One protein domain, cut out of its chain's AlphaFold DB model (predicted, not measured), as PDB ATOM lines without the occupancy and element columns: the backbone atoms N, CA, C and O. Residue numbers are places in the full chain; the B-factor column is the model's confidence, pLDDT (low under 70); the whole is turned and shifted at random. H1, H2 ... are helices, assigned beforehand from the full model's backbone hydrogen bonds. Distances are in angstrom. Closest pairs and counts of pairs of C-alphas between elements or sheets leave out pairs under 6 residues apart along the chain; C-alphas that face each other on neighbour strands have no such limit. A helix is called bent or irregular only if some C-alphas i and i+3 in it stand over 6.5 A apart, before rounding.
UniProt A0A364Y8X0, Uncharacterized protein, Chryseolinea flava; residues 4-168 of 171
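This is residues 4 to 168 of the 171 residues of an uncharacterized protein of Chryseolinea flava (UniProt A0A364Y8X0). H1 runs through the middle of a helix bundle: H3, H4 and H5 pack around part of it, and the long helix H7 lies on the opposite side from H5. Short H2 and H8 sit at one end; at the other, H6 continues beyond H5, and a long loop, residues 112 to 138, swings from H6 to H7. The printed part has 165 residues, with eight named helices, H1 to H8 in chain order, and no named strand: all helix. H1, H3, H4 and H5 form an up and down bundle, each running against the one before it. The whole is compact, with a radius of gyration of the C-alphas of 17.1 A and spans of 51 by 35 by 25 A.

Start with H1, residues 4 to 17, the hub, which touches four helices. H3, residues 29 to 51, touches it closest at the C-alphas of Ala 10 and Gly 43, 6.0 A apart, at a steep tilt of 42 degrees, opposite ways. H4, residues 61 to 78, touches H1 at Val 4 and Gly 68, C-alphas 4.4 A apart, through residues 4 to 7 of H1 alone. H5, residues 84 to 101, touches H3 closest at the C-alphas of Ala 36 and Ile 86, 4.1 A apart, and forms a helical hairpin with H4. H5 is irregular, C-alphas 94 and 97 being 7.4 A apart, with a kink of 46 degrees near residue 95. H6, residues 103 to 111, and H5 meet only through their link. H7, residues 139 to 158, touches H1 closest at the C-alphas of Gly 12 and Val 152, 5.0 A apart, at a shallow tilt of 29 degrees, the same way; H7 and H5 are apart. H8, residues 160 to 167, touches H2, residues 20 to 23, at the C-alphas of Thr 20 and Asp 162, 5.5 A apart. Every O i to N i+4 pair is within hydrogen-bond range in H1, H4, H6, H7 and H8; in H3 it is 17 of 19, in H5 12 of 14, and H2 is too short for such a pair.

Find C-alpha 4 at (125.211, 117.742, 134.149); H1 runs 20.1 A from there. H3 spans 32.0 A, H4 25.3 A, H5 25.7 A and H7 28.5 A. H8 ends at C-alpha 167, (137.193, 119.157, 151.126).

The C-alphas of Gln 21 and Gly 114 are the two farthest apart, 52.5 A. The printed part has no cut. The link from H6 to H7 is long, 27 residues. Mean pLDDT of the printed part is 93.3; residue 134 is under 70.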
ATOM      1  N   VAL A   4     124.501 116.644 133.469       95.19
ATOM      2  CA  VAL A   4     125.211 117.742 134.149       95.19
ATOM      3  C   VAL A   4     124.261 118.591 134.998       95.19
ATOM      4  O   VAL A   4     124.625 119.028 136.091       95.19
ATOM      5  N   PHE A   5     123.036 118.807 134.528       95.25
ATOM      6  CA  PHE A   5     122.033 119.582 135.246       95.25
ATOM      7  C   PHE A   5     121.584 118.853 136.523       95.25
ATOM      8  O   PHE A   5     121.656 119.424 137.612       95.25
ATOM      9  N   HIS A   6     121.235 117.564 136.433       96.69
ATOM     10  CA  HIS A   6     120.877 116.761 137.611       96.69
ATOM     11  C   HIS A   6     122.032 116.636 138.607       96.69
ATOM     12  O   HIS A   6     121.836 116.782 139.814       96.69
ATOM     13  N   ALA A   7     123.254 116.431 138.120       97.50
ATOM     14  CA  ALA A   7     124.428 116.342 138.977       97.50
ATOM     15  C   ALA A   7     124.746 117.689 139.662       97.50
ATOM     16  O   ALA A   7     125.154 117.706 140.821       97.50
ATOM     17  N   THR A   8     124.488 118.825 139.006       97.94
ATOM     18  CA  THR A   8     124.614 120.159 139.619       97.94
ATOM     19  C   THR A   8     123.588 120.357 140.737       97.94
ATOM     20  O   THR A   8     123.944 120.802 141.831       97.94
ATOM     21  N   ALA A   9     122.328 119.969 140.512       98.25
ATOM     22  CA  ALA A   9     121.296 119.988 141.549       98.25
ATOM     23  C   ALA A   9     121.661 119.075 142.733       98.25
ATOM     24  O   ALA A   9     121.550 119.491 143.887       98.25
ATOM     25  N   ALA A  10     122.187 117.877 142.455       98.38
ATOM     26  CA  ALA A  10     122.689 116.956 143.472       98.38
ATOM     27  C   ALA A  10     123.782 117.598 144.339       98.38
ATOM     28  O   ALA A  10     123.734 117.488 145.561       98.38
ATOM     29  N   MET A  11     124.724 118.335 143.741       98.50
ATOM     30  CA  MET A  11     125.742 119.066 144.503       98.50
ATOM     31  C   MET A  11     125.138 120.155 145.398       98.50
ATOM     32  O   MET A  11     125.579 120.326 146.535       98.50
ATOM     33  N   GLY A  12     124.106 120.862 144.930       98.50
ATOM     34  CA  GLY A  12     123.345 121.794 145.764       98.50
ATOM     35  C   GLY A  12     122.699 121.103 146.968       98.50
ATOM     36  O   GLY A  12     122.827 121.586 148.093       98.50
ATOM     37  N   ILE A  13     122.070 119.944 146.748       98.62
ATOM     38  CA  ILE A  13     121.454 119.125 147.803       98.62
ATOM     39  C   ILE A  13     122.501 118.688 148.827       98.62
ATOM     40  O   ILE A  13     122.306 118.926 150.016       98.62
ATOM     41  N   VAL A  14     123.624 118.117 148.375       98.44
ATOM     42  CA  VAL A  14     124.746 117.695 149.229       98.44
ATOM     43  C   VAL A  14     125.150 118.813 150.185       98.44
ATOM     44  O   VAL A  14     125.229 118.593 151.393       98.44
ATOM     45  N   VAL A  15     125.404 120.010 149.655       98.00
ATOM     46  CA  VAL A  15     125.886 121.143 150.454       98.00
ATOM     47  C   VAL A  15     124.808 121.663 151.403       98.00
ATOM     48  O   VAL A  15     125.113 122.076 152.521       98.00
ATOM     49  N   LEU A  16     123.541 121.624 150.993       97.94
ATOM     50  CA  LEU A  16     122.434 122.091 151.818       97.94
ATOM     51  C   LEU A  16     122.202 121.192 153.043       97.94
ATOM     52  O   LEU A  16     122.011 121.700 154.150       97.94
ATOM     53  N   ILE A  17     122.223 119.873 152.852       96.94
ATOM     54  CA  ILE A  17     121.854 118.901 153.896       96.94
ATOM     55  C   ILE A  17     123.030 118.467 154.774       96.94
ATOM     56  O   ILE A  17     122.814 117.965 155.877       96.94
ATOM     57  N   THR A  18     124.267 118.611 154.292       96.06
ATOM     58  CA  THR A  18     125.446 118.193 155.055       96.06
ATOM     59  C   THR A  18     125.764 119.250 156.100       96.06
ATOM     60  O   THR A  18     126.291 120.317 155.796       96.06
ATOM     61  N   ASP A  19     125.434 118.952 157.352       94.81
ATOM     62  CA  ASP A  19     125.824 119.751 158.511       94.81
ATOM     63  C   ASP A  19     127.116 119.182 159.110       94.81
ATOM     64  O   ASP A  19     127.114 118.148 159.789       94.81
ATOM     65  N   THR A  20     128.239 119.847 158.834       93.88
ATOM     66  CA  THR A  20     129.548 119.377 159.300       93.88
ATOM     67  C   THR A  20     129.740 119.564 160.803       93.88
ATOM     68  O   THR A  20     130.484 118.797 161.414       93.88
ATOM     69  N   GLN A  21     129.029 120.507 161.427       92.00
ATOM     70  CA  GLN A  21     129.100 120.736 162.871       92.00
ATOM     71  C   GLN A  21     128.395 119.612 163.628       92.00
ATOM     72  O   GLN A  21     128.953 119.063 164.577       92.00
ATOM     73  N   ARG A  22     127.204 119.214 163.162       91.69
ATOM     74  CA  ARG A  22     126.452 118.091 163.739       91.69
ATOM     75  C   ARG A  22     127.169 116.754 163.554       91.69
ATOM     76  O   ARG A  22     127.127 115.913 164.448       91.69
ATOM     77  N   LEU A  23     127.795 116.535 162.395       89.69
ATOM     78  CA  LEU A  23     128.522 115.293 162.104       89.69
ATOM     79  C   LEU A  23     129.867 115.193 162.846       89.69
ATOM     80  O   LEU A  23     130.373 114.085 163.042       89.69
ATOM     81  N   GLY A  24     130.411 116.328 163.292       84.25
ATOM     82  CA  GLY A  24     131.675 116.422 164.013       84.25
ATOM     83  C   GLY A  24     132.908 116.260 163.117       84.25
ATOM     84  O   GLY A  24     132.823 115.927 161.937       84.25
ATOM     85  N   ASN A  25     134.092 116.470 163.704       75.06
ATOM     86  CA  ASN A  25     135.374 116.475 162.977       75.06
ATOM     87  C   ASN A  25     135.795 115.099 162.428       75.06
ATOM     88  O   ASN A  25     136.628 115.024 161.530       75.06
ATOM     89  N   LYS A  26     135.260 114.006 162.987       81.00
ATOM     90  CA  LYS A  26     135.502 112.627 162.534       81.00
ATOM     91  C   LYS A  26     134.170 111.878 162.502       81.00
ATOM     92  O   LYS A  26     133.868 111.142 163.443       81.00
ATOM     93  N   PRO A  27     133.351 112.098 161.460       83.69
ATOM     94  CA  PRO A  27     132.069 111.429 161.341       83.69
ATOM     95  C   PRO A  27     132.276 109.916 161.304       83.69
ATOM     96  O   PRO A  27     133.094 109.402 160.539       83.69
ATOM     97  N   THR A  28     131.522 109.185 162.117       89.38
ATOM     98  CA  THR A  28     131.438 107.729 161.990       89.38
ATOM     99  C   THR A  28     130.485 107.375 160.854       89.38
ATOM    100  O   THR A  28     129.556 108.128 160.547       89.38
ATOM    101  N   LEU A  29     130.668 106.200 160.247       88.31
ATOM    102  CA  LEU A  29     129.781 105.729 159.180       88.31
ATOM    103  C   LEU A  29     128.312 105.706 159.635       88.31
ATOM    104  O   LEU A  29     127.431 106.121 158.893       88.31
ATOM    105  N   THR A  30     128.056 105.324 160.888       89.50
ATOM    106  CA  THR A  30     126.716 105.299 161.493       89.50
ATOM    107  C   THR A  30     126.028 106.666 161.491       89.50
ATOM    108  O   THR A  30     124.817 106.729 161.304       89.50
ATOM    109  N   ASN A  31     126.778 107.761 161.643       90.38
ATOM    110  CA  ASN A  31     126.221 109.118 161.624       90.38
ATOM    111  C   ASN A  31     126.026 109.645 160.192       90.38
ATOM    112  O   ASN A  31     125.126 110.443 159.928       90.38
ATOM    113  N   VAL A  32     126.861 109.188 159.258       94.88
ATOM    114  CA  VAL A  32     126.831 109.592 157.845       94.88
ATOM    115  C   VAL A  32     125.704 108.891 157.087       94.88
ATOM    116  O   VAL A  32     125.014 109.534 156.297       94.88
ATOM    117  N   THR A  33     125.481 107.597 157.334       95.75
ATOM    118  CA  THR A  33     124.525 106.770 156.580       95.75
ATOM    119  C   THR A  33     123.100 107.334 156.555       95.75
ATOM    120  O   THR A  33     122.548 107.431 155.460       95.75
ATOM    121  N   PRO A  34     122.489 107.771 157.677       96.56
ATOM    122  CA  PRO A  34     121.147 108.357 157.648       96.56
ATOM    123  C   PRO A  34     121.077 109.609 156.771       96.56
ATOM    124  O   PRO A  34     120.142 109.765 155.989       96.56
ATOM    125  N   THR A  35     122.098 110.467 156.855       96.88
ATOM    126  CA  THR A  35     122.202 111.673 156.023       96.88
ATOM    127  C   THR A  35     122.322 111.297 154.552       96.88
ATOM    128  O   THR A  35     121.633 111.877 153.724       96.88
ATOM    129  N   ALA A  36     123.136 110.294 154.219       97.94
ATOM    130  CA  ALA A  36     123.343 109.850 152.844       97.94
ATOM    131  C   ALA A  36     122.094 109.190 152.230       97.94
ATOM    132  O   ALA A  36     121.784 109.435 151.067       97.94
ATOM    133  N   LEU A  37     121.344 108.401 153.006       98.31
ATOM    134  CA  LEU A  37     120.070 107.818 152.566       98.31
ATOM    135  C   LEU A  37     119.005 108.893 152.351       98.31
ATOM    136  O   LEU A  37     118.312 108.885 151.338       98.31
ATOM    137  N   PHE A  38     118.911 109.854 153.270       98.19
ATOM    138  CA  PHE A  38     118.013 110.993 153.109       98.19
ATOM    139  C   PHE A  38     118.380 111.823 151.871       98.19
ATOM    140  O   PHE A  38     117.512 112.181 151.076       98.19
ATOM    141  N   ALA A  39     119.677 112.053 151.659       98.12
ATOM    142  CA  ALA A  39     120.207 112.733 150.487       98.12
ATOM    143  C   ALA A  39     119.854 112.027 149.177       98.12
ATOM    144  O   ALA A  39     119.420 112.672 148.227       98.12
ATOM    145  N   PHE A  40     120.004 110.702 149.141       98.62
ATOM    146  CA  PHE A  40     119.614 109.867 148.010       98.62
ATOM    147  C   PHE A  40     118.135 110.047 147.672       98.62
ATOM    148  O   PHE A  40     117.799 110.292 146.515       98.62
ATOM    149  N   THR A  41     117.252 109.987 148.675       98.44
ATOM    150  CA  THR A  41     115.811 110.182 148.470       98.44
ATOM    151  C   THR A  41     115.511 111.567 147.899       98.44
ATOM    152  O   THR A  41     114.762 111.666 146.928       98.44
ATOM    153  N   ILE A  42     116.127 112.627 148.438       98.50
ATOM    154  CA  ILE A  42     115.983 113.979 147.878       98.50
ATOM    155  C   ILE A  42     116.536 114.033 146.450       98.50
ATOM    156  O   ILE A  42     115.923 114.666 145.600       98.50
ATOM    157  N   GLY A  43     117.643 113.347 146.159       98.31
ATOM    158  CA  GLY A  43     118.206 113.236 144.813       98.31
ATOM    159  C   GLY A  43     117.211 112.649 143.810       98.31
ATOM    160  O   GLY A  43     116.982 113.254 142.766       98.31
ATOM    161  N   VAL A  44     116.556 111.534 144.151       98.25
ATOM    162  CA  VAL A  44     115.523 110.903 143.303       98.25
ATOM    163  C   VAL A  44     114.330 111.838 143.092       98.25
ATOM    164  O   VAL A  44     113.880 112.029 141.964       98.25
ATOM    165  N   VAL A  45     113.827 112.453 144.166       97.81
ATOM    166  CA  VAL A  45     112.698 113.394 144.083       97.81
ATOM    167  C   VAL A  45     113.067 114.619 143.249       97.81
ATOM    168  O   VAL A  45     112.289 115.045 142.399       97.81
ATOM    169  N   SER A  46     114.267 115.165 143.453       97.69
ATOM    170  CA  SER A  46     114.779 116.298 142.689       97.69
ATOM    171  C   SER A  46     114.936 115.944 141.221       97.69
ATOM    172  O   SER A  46     114.634 116.787 140.388       97.69
ATOM    173  N   HIS A  47     115.388 114.736 140.883       96.94
ATOM    174  CA  HIS A  47     115.456 114.302 139.494       96.94
ATOM    175  C   HIS A  47     114.073 114.387 138.841       96.94
ATOM    176  O   HIS A  47     113.918 115.101 137.853       96.94
ATOM    177  N   GLY A  48     113.060 113.761 139.450       94.94
ATOM    178  CA  GLY A  48     111.702 113.791 138.914       94.94
ATOM    179  C   GLY A  48     111.155 115.212 138.791       94.94
ATOM    180  O   GLY A  48     110.663 115.588 137.733       94.94
ATOM    181  N   ALA A  49     111.308 116.034 139.835       95.00
ATOM    182  CA  ALA A  49     110.860 117.427 139.831       95.00
ATOM    183  C   ALA A  49     111.489 118.250 138.700       95.00
ATOM    184  O   ALA A  49     110.806 119.056 138.075       95.00
ATOM    185  N   LEU A  50     112.778 118.043 138.427       94.12
ATOM    186  CA  LEU A  50     113.480 118.727 137.346       94.12
ATOM    187  C   LEU A  50     113.016 118.236 135.972       94.12
ATOM    188  O   LEU A  50     112.875 119.045 135.061       94.12
ATOM    189  N   ASP A  51     112.704 116.952 135.834       93.19
ATOM    190  CA  ASP A  51     112.229 116.382 134.573       93.19
ATOM    191  C   ASP A  51     110.797 116.769 134.202       93.19
ATOM    192  O   ASP A  51     110.456 116.761 133.020       93.19
ATOM    193  N   PHE A  52     109.988 117.209 135.166       91.75
ATOM    194  CA  PHE A  52     108.692 117.842 134.898       91.75
ATOM    195  C   PHE A  52     108.812 119.249 134.293       91.75
ATOM    196  O   PHE A  52     107.867 119.739 133.673       91.75
ATOM    197  N   ILE A  53     109.942 119.935 134.481       90.62
ATOM    198  CA  ILE A  53     110.109 121.315 134.016       90.62
ATOM    199  C   ILE A  53     110.365 121.313 132.505       90.62
ATOM    200  O   ILE A  53     111.194 120.528 132.048       90.62
ATOM    201  N   PRO A  54     109.745 122.217 131.723       89.62
ATOM    202  CA  PRO A  54     110.043 122.383 130.307       89.62
ATOM    203  C   PRO A  54     111.547 122.521 130.020       89.62
ATOM    204  O   PRO A  54     112.199 123.466 130.480       89.62
ATOM    205  N   HIS A  55     112.110 121.587 129.256       88.69
ATOM    206  CA  HIS A  55     113.531 121.578 128.922       88.69
ATOM    207  C   HIS A  55     113.808 120.981 127.542       88.69
ATOM    208  O   HIS A  55     113.054 120.164 127.032       88.69
ATOM    209  N   CYS A  56     114.924 121.381 126.939       88.38
ATOM    210  CA  CYS A  56     115.445 120.800 125.709       88.38
ATOM    211  C   CYS A  56     116.827 120.187 125.993       88.38
ATOM    212  O   CYS A  56     117.364 120.345 127.089       88.38
ATOM    213  N   TYR A  57     117.422 119.539 124.992       83.88
ATOM    214  CA  TYR A  57     118.777 118.988 125.073       83.88
ATOM    215  C   TYR A  57     119.694 119.738 124.095       83.88
ATOM    216  O   TYR A  57     119.874 119.290 122.962       83.88
ATOM    217  N   PRO A  58     120.257 120.898 124.489       79.44
ATOM    218  CA  PRO A  58     121.062 121.718 123.582       79.44
ATOM    219  C   PRO A  58     122.463 121.133 123.352       79.44
ATOM    220  O   PRO A  58     123.145 121.497 122.398       79.44
ATOM    221  N   VAL A  59     122.904 120.227 124.231       84.44
ATOM    222  CA  VAL A  59     124.215 119.573 124.182       84.44
ATOM    223  C   VAL A  59     124.060 118.138 123.690       84.44
ATOM    224  O   VAL A  59     123.091 117.451 124.011       84.44
ATOM    225  N   ASN A  60     125.050 117.667 122.932       90.06
ATOM    226  CA  ASN A  60     125.128 116.272 122.516       90.06
ATOM    227  C   ASN A  60     125.087 115.333 123.736       90.06
ATOM    228  O   ASN A  60     125.890 115.475 124.659       90.06
ATOM    229  N   SER A  61     124.202 114.335 123.707       89.00
ATOM    230  CA  SER A  61     123.984 113.424 124.837       89.00
ATOM    231  C   SER A  61     125.236 112.651 125.262       89.00
ATOM    232  O   SER A  61     125.413 112.396 126.449       89.00
ATOM    233  N   LYS A  62     126.149 112.318 124.337       91.12
ATOM    234  CA  LYS A  62     127.414 111.651 124.690       91.12
ATOM    235  C   LYS A  62     128.313 112.565 125.516       91.12
ATOM    236  O   LYS A  62     128.895 112.118 126.498       91.12
ATOM    237  N   VAL A  63     128.419 113.832 125.115       93.81
ATOM    238  CA  VAL A  63     129.224 114.832 125.830       93.81
ATOM    239  C   VAL A  63     128.638 115.060 127.217       93.81
ATOM    240  O   VAL A  63     129.365 114.987 128.197       93.81
ATOM    241  N   ASP A  64     127.322 115.240 127.306       92.88
ATOM    242  CA  ASP A  64     126.626 115.449 128.575       92.88
ATOM    243  C   ASP A  64     126.807 114.280 129.557       92.88
ATOM    244  O   ASP A  64     127.178 114.498 130.708       92.88
ATOM    245  N   VAL A  65     126.651 113.033 129.100       93.31
ATOM    246  CA  VAL A  65     126.883 111.845 129.940       93.31
ATOM    247  C   VAL A  65     128.338 111.769 130.411       93.31
ATOM    248  O   VAL A  65     128.579 111.519 131.591       93.31
ATOM    249  N   ILE A  66     129.315 112.007 129.526       95.50
ATOM    250  CA  ILE A  66     130.742 111.972 129.886       95.50
ATOM    251  C   ILE A  66     131.069 113.072 130.901       95.50
ATOM    252  O   ILE A  66     131.700 112.797 131.921       95.50
ATOM    253  N   THR A  67     130.631 114.307 130.651       96.12
ATOM    254  CA  THR A  67     130.875 115.445 131.545       96.12
ATOM    255  C   THR A  67     130.162 115.264 132.882       96.12
ATOM    256  O   THR A  67     130.765 115.495 133.927       96.12
ATOM    257  N   GLY A  68     128.913 114.798 132.872       96.06
ATOM    258  CA  GLY A  68     128.146 114.499 134.077       96.06
ATOM    259  C   GLY A  68     128.801 113.407 134.920       96.06
ATOM    260  O   GLY A  68     129.008 113.598 136.117       96.06
ATOM    261  N   LEU A  69     129.219 112.302 134.297       96.56
ATOM    262  CA  LEU A  69     129.943 111.230 134.983       96.56
ATOM    263  C   LEU A  69     131.275 111.726 135.555       96.56
ATOM    264  O   LEU A  69     131.574 111.457 136.717       96.56
ATOM    265  N   ALA A  70     132.056 112.479 134.775       98.00
ATOM    266  CA  ALA A  70     133.308 113.065 135.244       98.00
ATOM    267  C   ALA A  70     133.077 113.976 136.457       98.00
ATOM    268  O   ALA A  70     133.819 113.889 137.432       98.00
ATOM    269  N   MET A  71     132.018 114.792 136.437       97.88
ATOM    270  CA  MET A  71     131.654 115.663 137.552       97.88
ATOM    271  C   MET A  71     131.283 114.868 138.807       97.88
ATOM    272  O   MET A  71     131.769 115.206 139.882       97.88
ATOM    273  N   ILE A  72     130.490 113.797 138.679       97.94
ATOM    274  CA  ILE A  72     130.101 112.922 139.798       97.94
ATOM    275  C   ILE A  72     131.318 112.206 140.395       97.94
ATOM    276  O   ILE A  72     131.487 112.169 141.615       97.94
ATOM    277  N   LEU A  73     132.180 111.634 139.549       98.06
ATOM    278  CA  LEU A  73     133.378 110.929 140.003       98.06
ATOM    279  C   LEU A  73     134.355 111.891 140.677       98.06
ATOM    280  O   LEU A  73     134.851 111.599 141.764       98.06
ATOM    281  N   PHE A  74     134.594 113.052 140.066       98.06
ATOM    282  CA  PHE A  74     135.484 114.069 140.608       98.06
ATOM    283  C   PHE A  74     134.966 114.632 141.934       98.06
ATOM    284  O   PHE A  74     135.721 114.679 142.903       98.06
ATOM    285  N   SER A  75     133.683 115.002 142.013       97.44
ATOM    286  CA  SER A  75     133.086 115.540 143.240       97.44
ATOM    287  C   SER A  75     133.071 114.515 144.373       97.44
ATOM    288  O   SER A  75     133.358 114.855 145.518       97.44
ATOM    289  N   THR A  76     132.807 113.244 144.063       97.62
ATOM    290  CA  THR A  76     132.871 112.160 145.050       97.62
ATOM    291  C   THR A  76     134.310 111.897 145.491       97.62
ATOM    292  O   THR A  76     134.556 111.603 146.655       97.62
ATOM    293  N   TRP A  77     135.286 112.002 144.591       97.00
ATOM    294  CA  TRP A  77     136.684 111.727 144.914       97.00
ATOM    295  C   TRP A  77     137.335 112.835 145.753       97.00
ATOM    296  O   TRP A  77     138.040 112.521 146.717       97.00
ATOM    297  N   ILE A  78     137.068 114.104 145.419       96.81
ATOM    298  CA  ILE A  78     137.684 115.281 146.052       96.81
ATOM    299  C   ILE A  78     137.153 115.575 147.461       96.81
ATOM    300  O   ILE A  78     137.773 116.336 148.198       96.81
ATOM    301  N   VAL A  79     136.015 115.008 147.868       96.00
ATOM    302  CA  VAL A  79     135.572 115.118 149.264       96.00
ATOM    303  C   VAL A  79     136.271 114.082 150.140       96.00
ATOM    304  O   VAL A  79     136.596 112.969 149.706       96.00
ATOM    305  N   HIS A  80     136.460 114.439 151.409       94.12
ATOM    306  CA  HIS A  80     137.018 113.547 152.413       94.12
ATOM    307  C   HIS A  80     136.225 112.232 152.472       94.12
ATOM    308  O   HIS A  80     134.998 112.224 152.345       94.12
ATOM    309  N   SER A  81     136.920 111.113 152.714       94.25
ATOM    310  CA  SER A  81     136.361 109.750 152.693       94.25
ATOM    311  C   SER A  81     135.071 109.589 153.509       94.25
ATOM    312  O   SER A  81     134.153 108.904 153.065       94.25
ATOM    313  N   TYR A  82     134.967 110.282 154.647       93.62
ATOM    314  CA  TYR A  82     133.775 110.320 155.502       93.62
ATOM    315  C   TYR A  82     132.517 110.874 154.816       93.62
ATOM    316  O   TYR A  82     131.424 110.407 155.111       93.62
ATOM    317  N   TYR A  83     132.639 111.840 153.901       95.88
ATOM    318  CA  TYR A  83     131.494 112.471 153.225       95.88
ATOM    319  C   TYR A  83     131.197 111.865 151.848       95.88
ATOM    320  O   TYR A  83     130.143 112.145 151.271       95.88
ATOM    321  N   ARG A  84     132.079 110.997 151.325       96.62
ATOM    322  CA  ARG A  84     131.893 110.322 150.028       96.62
ATOM    323  C   ARG A  84     130.555 109.596 149.898       96.62
ATOM    324  O   ARG A  84     129.951 109.734 148.838       96.62
ATOM    325  N   PRO A  85     130.044 108.878 150.923       97.62
ATOM    326  CA  PRO A  85     128.739 108.236 150.813       97.62
ATOM    327  C   PRO A  85     127.607 109.235 150.578       97.62
ATOM    328  O   PRO A  85     126.712 108.938 149.798       97.62
ATOM    329  N   ILE A  86     127.654 110.426 151.194       98.12
ATOM    330  CA  ILE A  86     126.628 111.461 150.993       98.12
ATOM    331  C   ILE A  86     126.677 111.954 149.550       98.12
ATOM    332  O   ILE A  86     125.654 111.927 148.872       98.12
ATOM    333  N   VAL A  87     127.855 112.349 149.053       98.25
ATOM    334  CA  VAL A  87     128.003 112.828 147.666       98.25
ATOM    335  C   VAL A  87     127.591 111.750 146.669       98.25
ATOM    336  O   VAL A  87     126.700 111.973 145.852       98.25
ATOM    337  N   GLY A  88     128.181 110.561 146.789       98.25
ATOM    338  CA  GLY A  88     127.953 109.452 145.873       98.25
ATOM    339  C   GLY A  88     126.494 109.008 145.840       98.25
ATOM    340  O   GLY A  88     125.937 108.858 144.757       98.25
ATOM    341  N   LEU A  89     125.842 108.854 147.000       98.44
ATOM    342  CA  LEU A  89     124.433 108.461 147.050       98.44
ATOM    343  C   LEU A  89     123.495 109.583 146.586       98.44
ATOM    344  O   LEU A  89     122.513 109.291 145.914       98.44
ATOM    345  N   THR A  90     123.793 110.858 146.847       98.69
ATOM    346  CA  THR A  90     122.969 111.957 146.305       98.69
ATOM    347  C   THR A  90     123.032 111.989 144.781       98.69
ATOM    348  O   THR A  90     121.997 112.043 144.118       98.69
ATOM    349  N   CYS A  91     124.243 111.916 144.216       98.25
ATOM    350  CA  CYS A  91     124.442 111.872 142.770       98.25
ATOM    351  C   CYS A  91     123.802 110.626 142.158       98.25
ATOM    352  O   CYS A  91     123.132 110.745 141.139       98.25
ATOM    353  N   LEU A  92     123.949 109.460 142.800       98.06
ATOM    354  CA  LEU A  92     123.286 108.233 142.372       98.06
ATOM    355  C   LEU A  92     121.768 108.412 142.351       98.06
ATOM    356  O   LEU A  92     121.156 108.106 141.340       98.06
ATOM    357  N   GLY A  93     121.163 108.954 143.411       98.06
ATOM    358  CA  GLY A  93     119.724 109.226 143.446       98.06
ATOM    359  C   GLY A  93     119.274 110.161 142.320       98.06
ATOM    360  O   GLY A  93     118.242 109.926 141.703       98.06
ATOM    361  N   ALA A  94     120.085 111.170 141.997       97.81
ATOM    362  CA  ALA A  94     119.789 112.141 140.946       97.81
ATOM    363  C   ALA A  94     119.914 111.603 139.507       97.81
ATOM    364  O   ALA A  94     119.413 112.251 138.592       97.81
ATOM    365  N   ILE A  95     120.575 110.460 139.289       96.94
ATOM    366  CA  ILE A  95     120.719 109.835 137.957       96.94
ATOM    367  C   ILE A  95     120.065 108.455 137.861       96.94
ATOM    368  O   ILE A  95     119.914 107.918 136.768       96.94
ATOM    369  N   LEU A  96     119.709 107.842 138.993       96.94
ATOM    370  CA  LEU A  96     119.169 106.488 139.042       96.94
ATOM    371  C   LEU A  96     117.931 106.322 138.152       96.94
ATOM    372  O   LEU A  96     117.884 105.316 137.444       96.94
ATOM    373  N   PRO A  97     116.961 107.259 138.132       96.44
ATOM    374  CA  PRO A  97     115.800 107.106 137.267       96.44
ATOM    375  C   PRO A  97     116.174 106.965 135.788       96.44
ATOM    376  O   PRO A  97     115.680 106.054 135.125       96.44
ATOM    377  N   ASP A  98     117.095 107.796 135.290       94.81
ATOM    378  CA  ASP A  98     117.604 107.714 133.914       94.81
ATOM    379  C   ASP A  98     118.302 106.384 133.643       94.81
ATOM    380  O   ASP A  98     118.083 105.744 132.613       94.81
ATOM    381  N   VAL A  99     119.160 105.946 134.568       94.75
ATOM    382  CA  VAL A  99     119.904 104.689 134.420       94.75
ATOM    383  C   VAL A  99     118.947 103.503 134.299       94.75
ATOM    384  O   VAL A  99     119.194 102.609 133.493       94.75
ATOM    385  N   VAL A 100     117.855 103.505 135.064       95.56
ATOM    386  CA  VAL A 100     116.862 102.425 135.069       95.56
ATOM    387  C   VAL A 100     115.981 102.452 133.817       95.56
ATOM    388  O   VAL A 100     115.841 101.421 133.162       95.56
ATOM    389  N   ASP A 101     115.414 103.605 133.457       94.56
ATOM    390  CA  ASP A 101     114.431 103.684 132.365       94.56
ATOM    391  C   ASP A 101     115.066 103.852 130.978       94.56
ATOM    392  O   ASP A 101     114.571 103.312 129.981       94.56
ATOM    393  N   LEU A 102     116.154 104.619 130.888       91.56
ATOM    394  CA  LEU A 102     116.786 105.000 129.623       91.56
ATOM    395  C   LEU A 102     118.041 104.174 129.337       91.56
ATOM    396  O   LEU A 102     118.320 103.883 128.174       91.56
ATOM    397  N   GLY A 103     118.773 103.750 130.370       92.19
ATOM    398  CA  GLY A 103     119.992 102.947 130.238       92.19
ATOM    399  C   GLY A 103     119.824 101.707 129.349       92.19
ATOM    400  O   GLY A 103     120.544 101.588 128.352       92.19
ATOM    401  N   PRO A 104     118.847 100.816 129.617       92.81
ATOM    402  CA  PRO A 104     118.604  99.639 128.784       92.81
ATOM    403  C   PRO A 104     118.307  99.989 127.322       92.81
ATOM    404  O   PRO A 104     118.821  99.337 126.416       92.81
ATOM    405  N   LYS A 105     117.542 101.064 127.082       91.25
ATOM    406  CA  LYS A 105     117.189 101.542 125.733       91.25
ATOM    407  C   LYS A 105     118.401 102.064 124.977       91.25
ATOM    408  O   LYS A 105     118.533 101.832 123.778       91.25
ATOM    409  N   ILE A 106     119.295 102.766 125.671       90.06
ATOM    410  CA  ILE A 106     120.550 103.246 125.092       90.06
ATOM    411  C   ILE A 106     121.429 102.053 124.708       90.06
ATOM    412  O   ILE A 106     121.940 102.028 123.592       90.06
ATOM    413  N   ILE A 107     121.583 101.066 125.594       90.69
ATOM    414  CA  ILE A 107     122.402  99.872 125.337       90.69
ATOM    415  C   ILE A 107     121.848  99.085 124.146       90.69
ATOM    416  O   ILE A 107     122.600  98.786 123.220       90.69
ATOM    417  N   ASP A 108     120.542  98.816 124.135       93.06
ATOM    418  CA  ASP A 108     119.883  98.103 123.041       93.06
ATOM    419  C   ASP A 108     120.072  98.824 121.700       93.06
ATOM    420  O   ASP A 108     120.476  98.204 120.719       93.06
ATOM    421  N   LYS A 109     119.913 100.154 121.674       89.62
ATOM    422  CA  LYS A 109     120.131 100.972 120.471       89.62
ATOM    423  C   LYS A 109     121.585 100.975 119.985       89.62
ATOM    424  O   LYS A 109     121.818 101.076 118.785       89.62
ATOM    425  N   GLN A 110     122.569 100.938 120.886       91.25
ATOM    426  CA  GLN A 110     123.988 100.945 120.500       91.25
ATOM    427  C   GLN A 110     124.471  99.567 120.036       91.25
ATOM    428  O   GLN A 110     125.311  99.484 119.143       91.25
ATOM    429  N   LEU A 111     123.954  98.498 120.643       93.38
ATOM    430  CA  LEU A 111     124.374  97.122 120.373       93.38
ATOM    431  C   LEU A 111     123.448  96.384 119.389       93.38
ATOM    432  O   LEU A 111     123.801  95.298 118.943       93.38
ATOM    433  N   ASN A 112     122.303  96.975 119.027       92.56
ATOM    434  CA  ASN A 112     121.251  96.387 118.188       92.56
ATOM    435  C   ASN A 112     120.813  94.994 118.673       92.56
ATOM    436  O   ASN A 112     120.705  94.058 117.882       92.56
ATOM    437  N   LEU A 113     120.590  94.846 119.983       91.94
ATOM    438  CA  LEU A 113     120.269  93.550 120.595       91.94
ATOM    439  C   LEU A 113     118.823  93.103 120.322       91.94
ATOM    440  O   LEU A 113     118.531  91.914 120.427       91.94
ATOM    441  N   GLY A 114     117.930  94.031 119.958       90.00
ATOM    442  CA  GLY A 114     116.527  93.737 119.666       90.00
ATOM    443  C   GLY A 114     115.732  93.351 120.914       90.00
ATOM    444  O   GLY A 114     114.806  92.540 120.838       90.00
ATOM    445  N   LEU A 115     116.114  93.885 122.077       88.12
ATOM    446  CA  LEU A 115     115.486  93.566 123.352       88.12
ATOM    447  C   LEU A 115     114.059  94.126 123.410       88.12
ATOM    448  O   LEU A 115     113.816  95.306 123.155       88.12
ATOM    449  N   GLN A 116     113.105  93.295 123.831       89.19
ATOM    450  CA  GLN A 116     111.774  93.765 124.214       89.19
ATOM    451  C   GLN A 116     111.862  94.426 125.590       89.19
ATOM    452  O   GLN A 116     111.725  93.775 126.626       89.19
ATOM    453  N   LEU A 117     112.167  95.719 125.597       88.50
ATOM    454  CA  LEU A 117     112.328  96.472 126.831       88.50
ATOM    455  C   LEU A 117     110.963  96.827 127.438       88.50
ATOM    456  O   LEU A 117     110.055  97.234 126.706       88.50
ATOM    457  N   PRO A 118     110.812  96.711 128.768       87.94
ATOM    458  CA  PRO A 118     109.610  97.173 129.447       87.94
ATOM    459  C   PRO A 118     109.427  98.690 129.274       87.94
ATOM    460  O   PRO A 118     110.352  99.431 128.927       87.94
ATOM    461  N   GLY A 119     108.201  99.158 129.519       89.88
ATOM    462  CA  GLY A 119     107.899 100.588 129.579       89.88
ATOM    463  C   GLY A 119     108.674 101.302 130.695       89.88
ATOM    464  O   GLY A 119     109.226 100.668 131.590       89.88
ATOM    465  N   ASN A 120     108.692 102.635 130.638       93.31
ATOM    466  CA  ASN A 120     109.316 103.469 131.670       93.31
ATOM    467  C   ASN A 120     108.631 103.247 133.028       93.31
ATOM    468  O   ASN A 120     107.402 103.302 133.109       93.31
ATOM    469  N   ILE A 121     109.421 103.040 134.079       94.94
ATOM    470  CA  ILE A 121     108.947 102.848 135.452       94.94
ATOM    471  C   ILE A 121     108.661 104.204 136.100       94.94
ATOM    472  O   ILE A 121     107.686 104.345 136.841       94.94
ATOM    473  N   PHE A 122     109.484 105.213 135.814       94.31
ATOM    474  CA  PHE A 122     109.381 106.517 136.446       94.31
ATOM    475  C   PHE A 122     108.396 107.436 135.699       94.31
ATOM    476  O   PHE A 122     108.552 107.655 134.493       94.31
ATOM    477  N   PRO A 123     107.392 108.024 136.391       92.12
ATOM    478  CA  PRO A 123     106.327 108.789 135.738       92.12
ATOM    479  C   PRO A 123     106.811 109.976 134.905       92.12
ATOM    480  O   PRO A 123     106.243 110.257 133.857       92.12
ATOM    481  N   TRP A 124     107.874 110.655 135.336       91.38
ATOM    482  CA  TRP A 124     108.444 111.817 134.642       91.38
ATOM    483  C   TRP A 124     109.124 111.474 133.305       91.38
ATOM    484  O   TRP A 124     109.387 112.368 132.505       91.38
ATOM    485  N   HIS A 125     109.329 110.189 132.999       91.81
ATOM    486  CA  HIS A 125     109.738 109.741 131.667       91.81
ATOM    487  C   HIS A 125     108.557 109.361 130.763       91.81
ATOM    488  O   HIS A 125     108.762 108.944 129.621       91.81
ATOM    489  N   TRP A 126     107.312 109.436 131.235       91.19
ATOM    490  CA  TRP A 126     106.146 109.217 130.376       91.19
ATOM    491  C   TRP A 126     105.888 110.458 129.524       91.19
ATOM    492  O   TRP A 126     106.025 111.583 129.993       91.19
ATOM    493  N   HIS A 127     105.452 110.265 128.278       85.75
ATOM    494  CA  HIS A 127     105.239 111.371 127.334       85.75
ATOM    495  C   HIS A 127     104.246 112.434 127.849       85.75
ATOM    496  O   HIS A 127     104.328 113.595 127.472       85.75
ATOM    497  N   THR A 128     103.304 112.058 128.716       86.62
ATOM    498  CA  THR A 128     102.318 112.974 129.316       86.62
ATOM    499  C   THR A 128     102.873 113.835 130.448       86.62
ATOM    500  O   THR A 128     102.255 114.833 130.804       86.62
ATOM    501  N   TYR A 129     103.989 113.427 131.048       85.94
ATOM    502  CA  TYR A 129     104.522 113.992 132.289       85.94
ATOM    503  C   TYR A 129     105.965 114.486 132.151       85.94
ATOM    504  O   TYR A 129     106.448 115.196 133.025       85.94
ATOM    505  N   SER A 130     106.643 114.150 131.056       86.31
ATOM    506  CA  SER A 130     107.958 114.696 130.750       86.31
ATOM    507  C   SER A 130     107.845 116.148 130.299       86.31
ATOM    508  O   SER A 130     107.079 116.473 129.393       86.31
ATOM    509  N   GLY A 131     108.673 117.013 130.879       83.12
ATOM    510  CA  GLY A 131     108.883 118.385 130.426       83.12
ATOM    511  C   GLY A 131     109.742 118.489 129.160       83.12
ATOM    512  O   GLY A 131     110.093 119.592 128.751       83.12
ATOM    513  N   SER A 132     110.117 117.375 128.526       83.31
ATOM    514  CA  SER A 132     110.912 117.398 127.295       83.31
ATOM    515  C   SER A 132     110.188 118.157 126.175       83.31
ATOM    516  O   SER A 132     109.115 117.767 125.718       83.31
ATOM    517  N   LEU A 133     110.800 119.239 125.696       75.75
ATOM    518  CA  LEU A 133     110.314 120.060 124.595       75.75
ATOM    519  C   LEU A 133     110.840 119.521 123.260       75.75
ATOM    520  O   LEU A 133     112.026 119.632 122.948       75.75
ATOM    521  N   TYR A 134     109.942 118.972 122.439       69.19
ATOM    522  CA  TYR A 134     110.273 118.427 121.111       69.19
ATOM    523  C   TYR A 134     110.273 119.474 119.988       69.19
ATOM    524  O   TYR A 134     110.628 119.160 118.854       69.19
ATOM    525  N   ASN A 135     109.879 120.716 120.284       77.12
ATOM    526  CA  ASN A 135     109.812 121.809 119.309       77.12
ATOM    527  C   ASN A 135     111.166 122.510 119.072       77.12
ATOM    528  O   ASN A 135     111.264 123.349 118.184       77.12
ATOM    529  N   GLY A 136     112.205 122.182 119.853       70.00
ATOM    530  CA  GLY A 136     113.552 122.747 119.714       70.00
ATOM    531  C   GLY A 136     113.744 124.148 120.311       70.00
ATOM    532  O   GLY A 136     114.850 124.684 120.246       70.00
ATOM    533  N   GLU A 137     112.722 124.745 120.928       84.50
ATOM    534  CA  GLU A 137     112.840 126.063 121.560       84.50
ATOM    535  C   GLU A 137     113.518 125.962 122.932       84.50
ATOM    536  O   GLU A 137     112.914 125.638 123.954       84.50
ATOM    537  N   CYS A 138     114.815 126.259 122.960       87.75
ATOM    538  CA  CYS A 138     115.653 126.043 124.136       87.75
ATOM    539  C   CYS A 138     115.696 127.197 125.148       87.75
ATOM    540  O   CYS A 138     116.337 127.050 126.186       87.75
ATOM    541  N   ALA A 139     115.026 128.326 124.898       90.31
ATOM    542  CA  ALA A 139     115.142 129.522 125.739       90.31
ATOM    543  C   ALA A 139     114.760 129.264 127.210       90.31
ATOM    544  O   ALA A 139     115.503 129.634 128.121       90.31
ATOM    545  N   VAL A 140     113.641 128.567 127.442       88.94
ATOM    546  CA  VAL A 140     113.185 128.195 128.794       88.94
ATOM    547  C   VAL A 140     114.192 127.262 129.466       88.94
ATOM    548  O   VAL A 140     114.552 127.460 130.623       88.94
ATOM    549  N   SER A 141     114.723 126.293 128.718       89.94
ATOM    550  CA  SER A 141     115.746 125.379 129.221       89.94
ATOM    551  C   SER A 141     117.023 126.121 129.620       89.94
ATOM    552  O   SER A 141     117.534 125.900 130.717       89.94
ATOM    553  N   SER A 142     117.516 127.040 128.785       90.50
ATOM    554  CA  SER A 142     118.699 127.853 129.083       90.50
ATOM    555  C   SER A 142     118.505 128.717 130.329       90.50
ATOM    556  O   SER A 142     119.413 128.799 131.158       90.50
ATOM    557  N   LEU A 143     117.319 129.312 130.504       92.31
ATOM    558  CA  LEU A 143     116.981 130.055 131.717       92.31
ATOM    559  C   LEU A 143     117.000 129.146 132.953       92.31
ATOM    560  O   LEU A 143     117.608 129.506 133.959       92.31
ATOM    561  N   ASN A 144     116.413 127.951 132.871       92.19
ATOM    562  CA  ASN A 144     116.420 126.985 133.972       92.19
ATOM    563  C   ASN A 144     117.845 126.550 134.350       92.19
ATOM    564  O   ASN A 144     118.164 126.485 135.537       92.19
ATOM    565  N   HIS A 145     118.723 126.321 133.365       92.06
ATOM    566  CA  HIS A 145     120.152 126.053 133.590       92.06
ATOM    567  C   HIS A 145     120.820 127.203 134.339       92.06
ATOM    568  O   HIS A 145     121.439 126.976 135.378       92.06
ATOM    569  N   LEU A 146     120.651 128.437 133.860       94.50
ATOM    570  CA  LEU A 146     121.224 129.614 134.505       94.50
ATOM    571  C   LEU A 146     120.744 129.757 135.956       94.50
ATOM    572  O   LEU A 146     121.563 129.938 136.856       94.50
ATOM    573  N   LEU A 147     119.435 129.635 136.192       95.94
ATOM    574  CA  LEU A 147     118.850 129.733 137.528       95.94
ATOM    575  C   LEU A 147     119.375 128.643 138.464       95.94
ATOM    576  O   LEU A 147     119.702 128.945 139.614       95.94
ATOM    577  N   LEU A 148     119.508 127.404 137.981       96.06
ATOM    578  CA  LEU A 148     120.089 126.322 138.769       96.06
ATOM    579  C   LEU A 148     121.539 126.638 139.150       96.06
ATOM    580  O   LEU A 148     121.876 126.582 140.332       96.06
ATOM    581  N   PHE A 149     122.390 127.001 138.184       96.00
ATOM    582  CA  PHE A 149     123.803 127.291 138.448       96.00
ATOM    583  C   PHE A 149     123.981 128.450 139.430       96.00
ATOM    584  O   PHE A 149     124.773 128.341 140.366       96.00
ATOM    585  N   VAL A 150     123.218 129.535 139.263       98.25
ATOM    586  CA  VAL A 150     123.246 130.678 140.185       98.25
ATOM    587  C   VAL A 150     122.792 130.253 141.580       98.25
ATOM    588  O   VAL A 150     123.466 130.558 142.563       98.25
ATOM    589  N   THR A 151     121.699 129.495 141.684       98.31
ATOM    590  CA  THR A 151     121.165 129.027 142.972       98.31
ATOM    591  C   THR A 151     122.148 128.114 143.696       98.31
ATOM    592  O   THR A 151     122.449 128.336 144.869       98.31
ATOM    593  N   VAL A 152     122.709 127.124 143.002       98.25
ATOM    594  CA  VAL A 152     123.715 126.224 143.576       98.25
ATOM    595  C   VAL A 152     124.973 127.004 143.961       98.25
ATOM    596  O   VAL A 152     125.494 126.805 145.055       98.25
ATOM    597  N   GLY A 153     125.411 127.965 143.143       98.44
ATOM    598  CA  GLY A 153     126.512 128.868 143.484       98.44
ATOM    599  C   GLY A 153     126.262 129.652 144.777       98.44
ATOM    600  O   GLY A 153     127.137 129.713 145.643       98.44
ATOM    601  N   MET A 154     125.051 130.187 144.961       98.50
ATOM    602  CA  MET A 154     124.652 130.860 146.202       98.50
ATOM    603  C   MET A 154     124.653 129.908 147.406       98.50
ATOM    604  O   MET A 154     125.134 130.290 148.472       98.50
ATOM    605  N   ILE A 155     124.177 128.667 147.245       98.44
ATOM    606  CA  ILE A 155     124.205 127.645 148.307       98.44
ATOM    607  C   ILE A 155     125.650 127.338 148.719       98.44
ATOM    608  O   ILE A 155     125.969 127.369 149.909       98.44
ATOM    609  N   PHE A 156     126.542 127.113 147.751       98.19
ATOM    610  CA  PHE A 156     127.969 126.890 148.002       98.19
ATOM    611  C   PHE A 156     128.616 128.071 148.727       98.19
ATOM    612  O   PHE A 156     129.390 127.877 149.665       98.19
ATOM    613  N   TRP A 157     128.282 129.299 148.331       98.19
ATOM    614  CA  TRP A 157     128.787 130.505 148.981       98.19
ATOM    615  C   TRP A 157     128.291 130.654 150.426       98.19
ATOM    616  O   TRP A 157     129.076 130.976 151.327       98.19
ATOM    617  N   ALA A 158     126.998 130.409 150.652       98.25
ATOM    618  CA  ALA A 158     126.360 130.506 151.962       98.25
ATOM    619  C   ALA A 158     126.875 129.433 152.933       98.25
ATOM    620  O   ALA A 158     127.101 129.720 154.106       98.25
ATOM    621  N   ARG A 159     127.130 128.217 152.438       97.56
ATOM    622  CA  ARG A 159     127.623 127.066 153.213       97.56
ATOM    623  C   ARG A 159     129.125 126.818 153.028       97.56
ATOM    624  O   ARG A 159     129.620 125.714 153.241       97.56
ATOM    625  N   ARG A 160     129.893 127.851 152.661       96.88
ATOM    626  CA  ARG A 160     131.332 127.740 152.344       96.88
ATOM    627  C   ARG A 160     132.187 127.138 153.463       96.88
ATOM    628  O   ARG A 160     133.242 126.578 153.185       96.88
ATOM    629  N   THR A 161     131.777 127.279 154.723       96.31
ATOM    630  CA  THR A 161     132.462 126.672 155.875       96.31
ATOM    631  C   THR A 161     132.317 125.157 155.872       96.31
ATOM    632  O   THR A 161     133.327 124.471 155.998       96.31
ATOM    633  N   ASP A 162     131.105 124.644 155.641       95.94
ATOM    634  CA  ASP A 162     130.851 123.207 155.504       95.94
ATOM    635  C   ASP A 162     131.614 122.638 154.308       95.94
ATOM    636  O   ASP A 162     132.331 121.652 154.443       95.94
ATOM    637  N   VAL A 163     131.558 123.320 153.157       96.88
ATOM    638  CA  VAL A 163     132.292 122.911 151.948       96.88
ATOM    639  C   VAL A 163     133.794 122.799 152.223       96.88
ATOM    640  O   VAL A 163     134.416 121.802 151.860       96.88
ATOM    641  N   LYS A 164     134.395 123.783 152.906       95.94
ATOM    642  CA  LYS A 164     135.818 123.727 153.280       95.94
ATOM    643  C   LYS A 164     136.134 122.529 154.174       95.94
ATOM    644  O   LYS A 164     137.159 121.891 153.962       95.94
ATOM    645  N   VAL A 165     135.276 122.218 155.147       94.81
ATOM    646  CA  VAL A 165     135.454 121.049 156.024       94.81
ATOM    647  C   VAL A 165     135.338 119.749 155.228       94.81
ATOM    648  O   VAL A 165     136.172 118.865 155.394       94.81
ATOM    649  N   MET A 166     134.375 119.653 154.308       95.19
ATOM    650  CA  MET A 166     134.190 118.473 153.458       95.19
ATOM    651  C   MET A 166     135.375 118.205 152.522       95.19
ATOM    652  O   MET A 166     135.661 117.045 152.227       95.19
ATOM    653  N   LEU A 167     136.048 119.255 152.042       95.56
ATOM    654  CA  LEU A 167     137.193 119.157 151.126       95.56
ATOM    655  C   LEU A 167     138.539 118.988 151.838       95.56
ATOM    656  O   LEU A 167     139.514 118.547 151.224       95.56
ATOM    657  N   ARG A 168     138.624 119.357 153.120       90.69
ATOM    658  CA  ARG A 168     139.871 119.284 153.878       90.69
ATOM    659  C   ARG A 168     140.266 117.821 154.065       90.69
ATOM    660  O   ARG A 168     139.652 117.091 154.836       90.69
TER     661      ARG A 168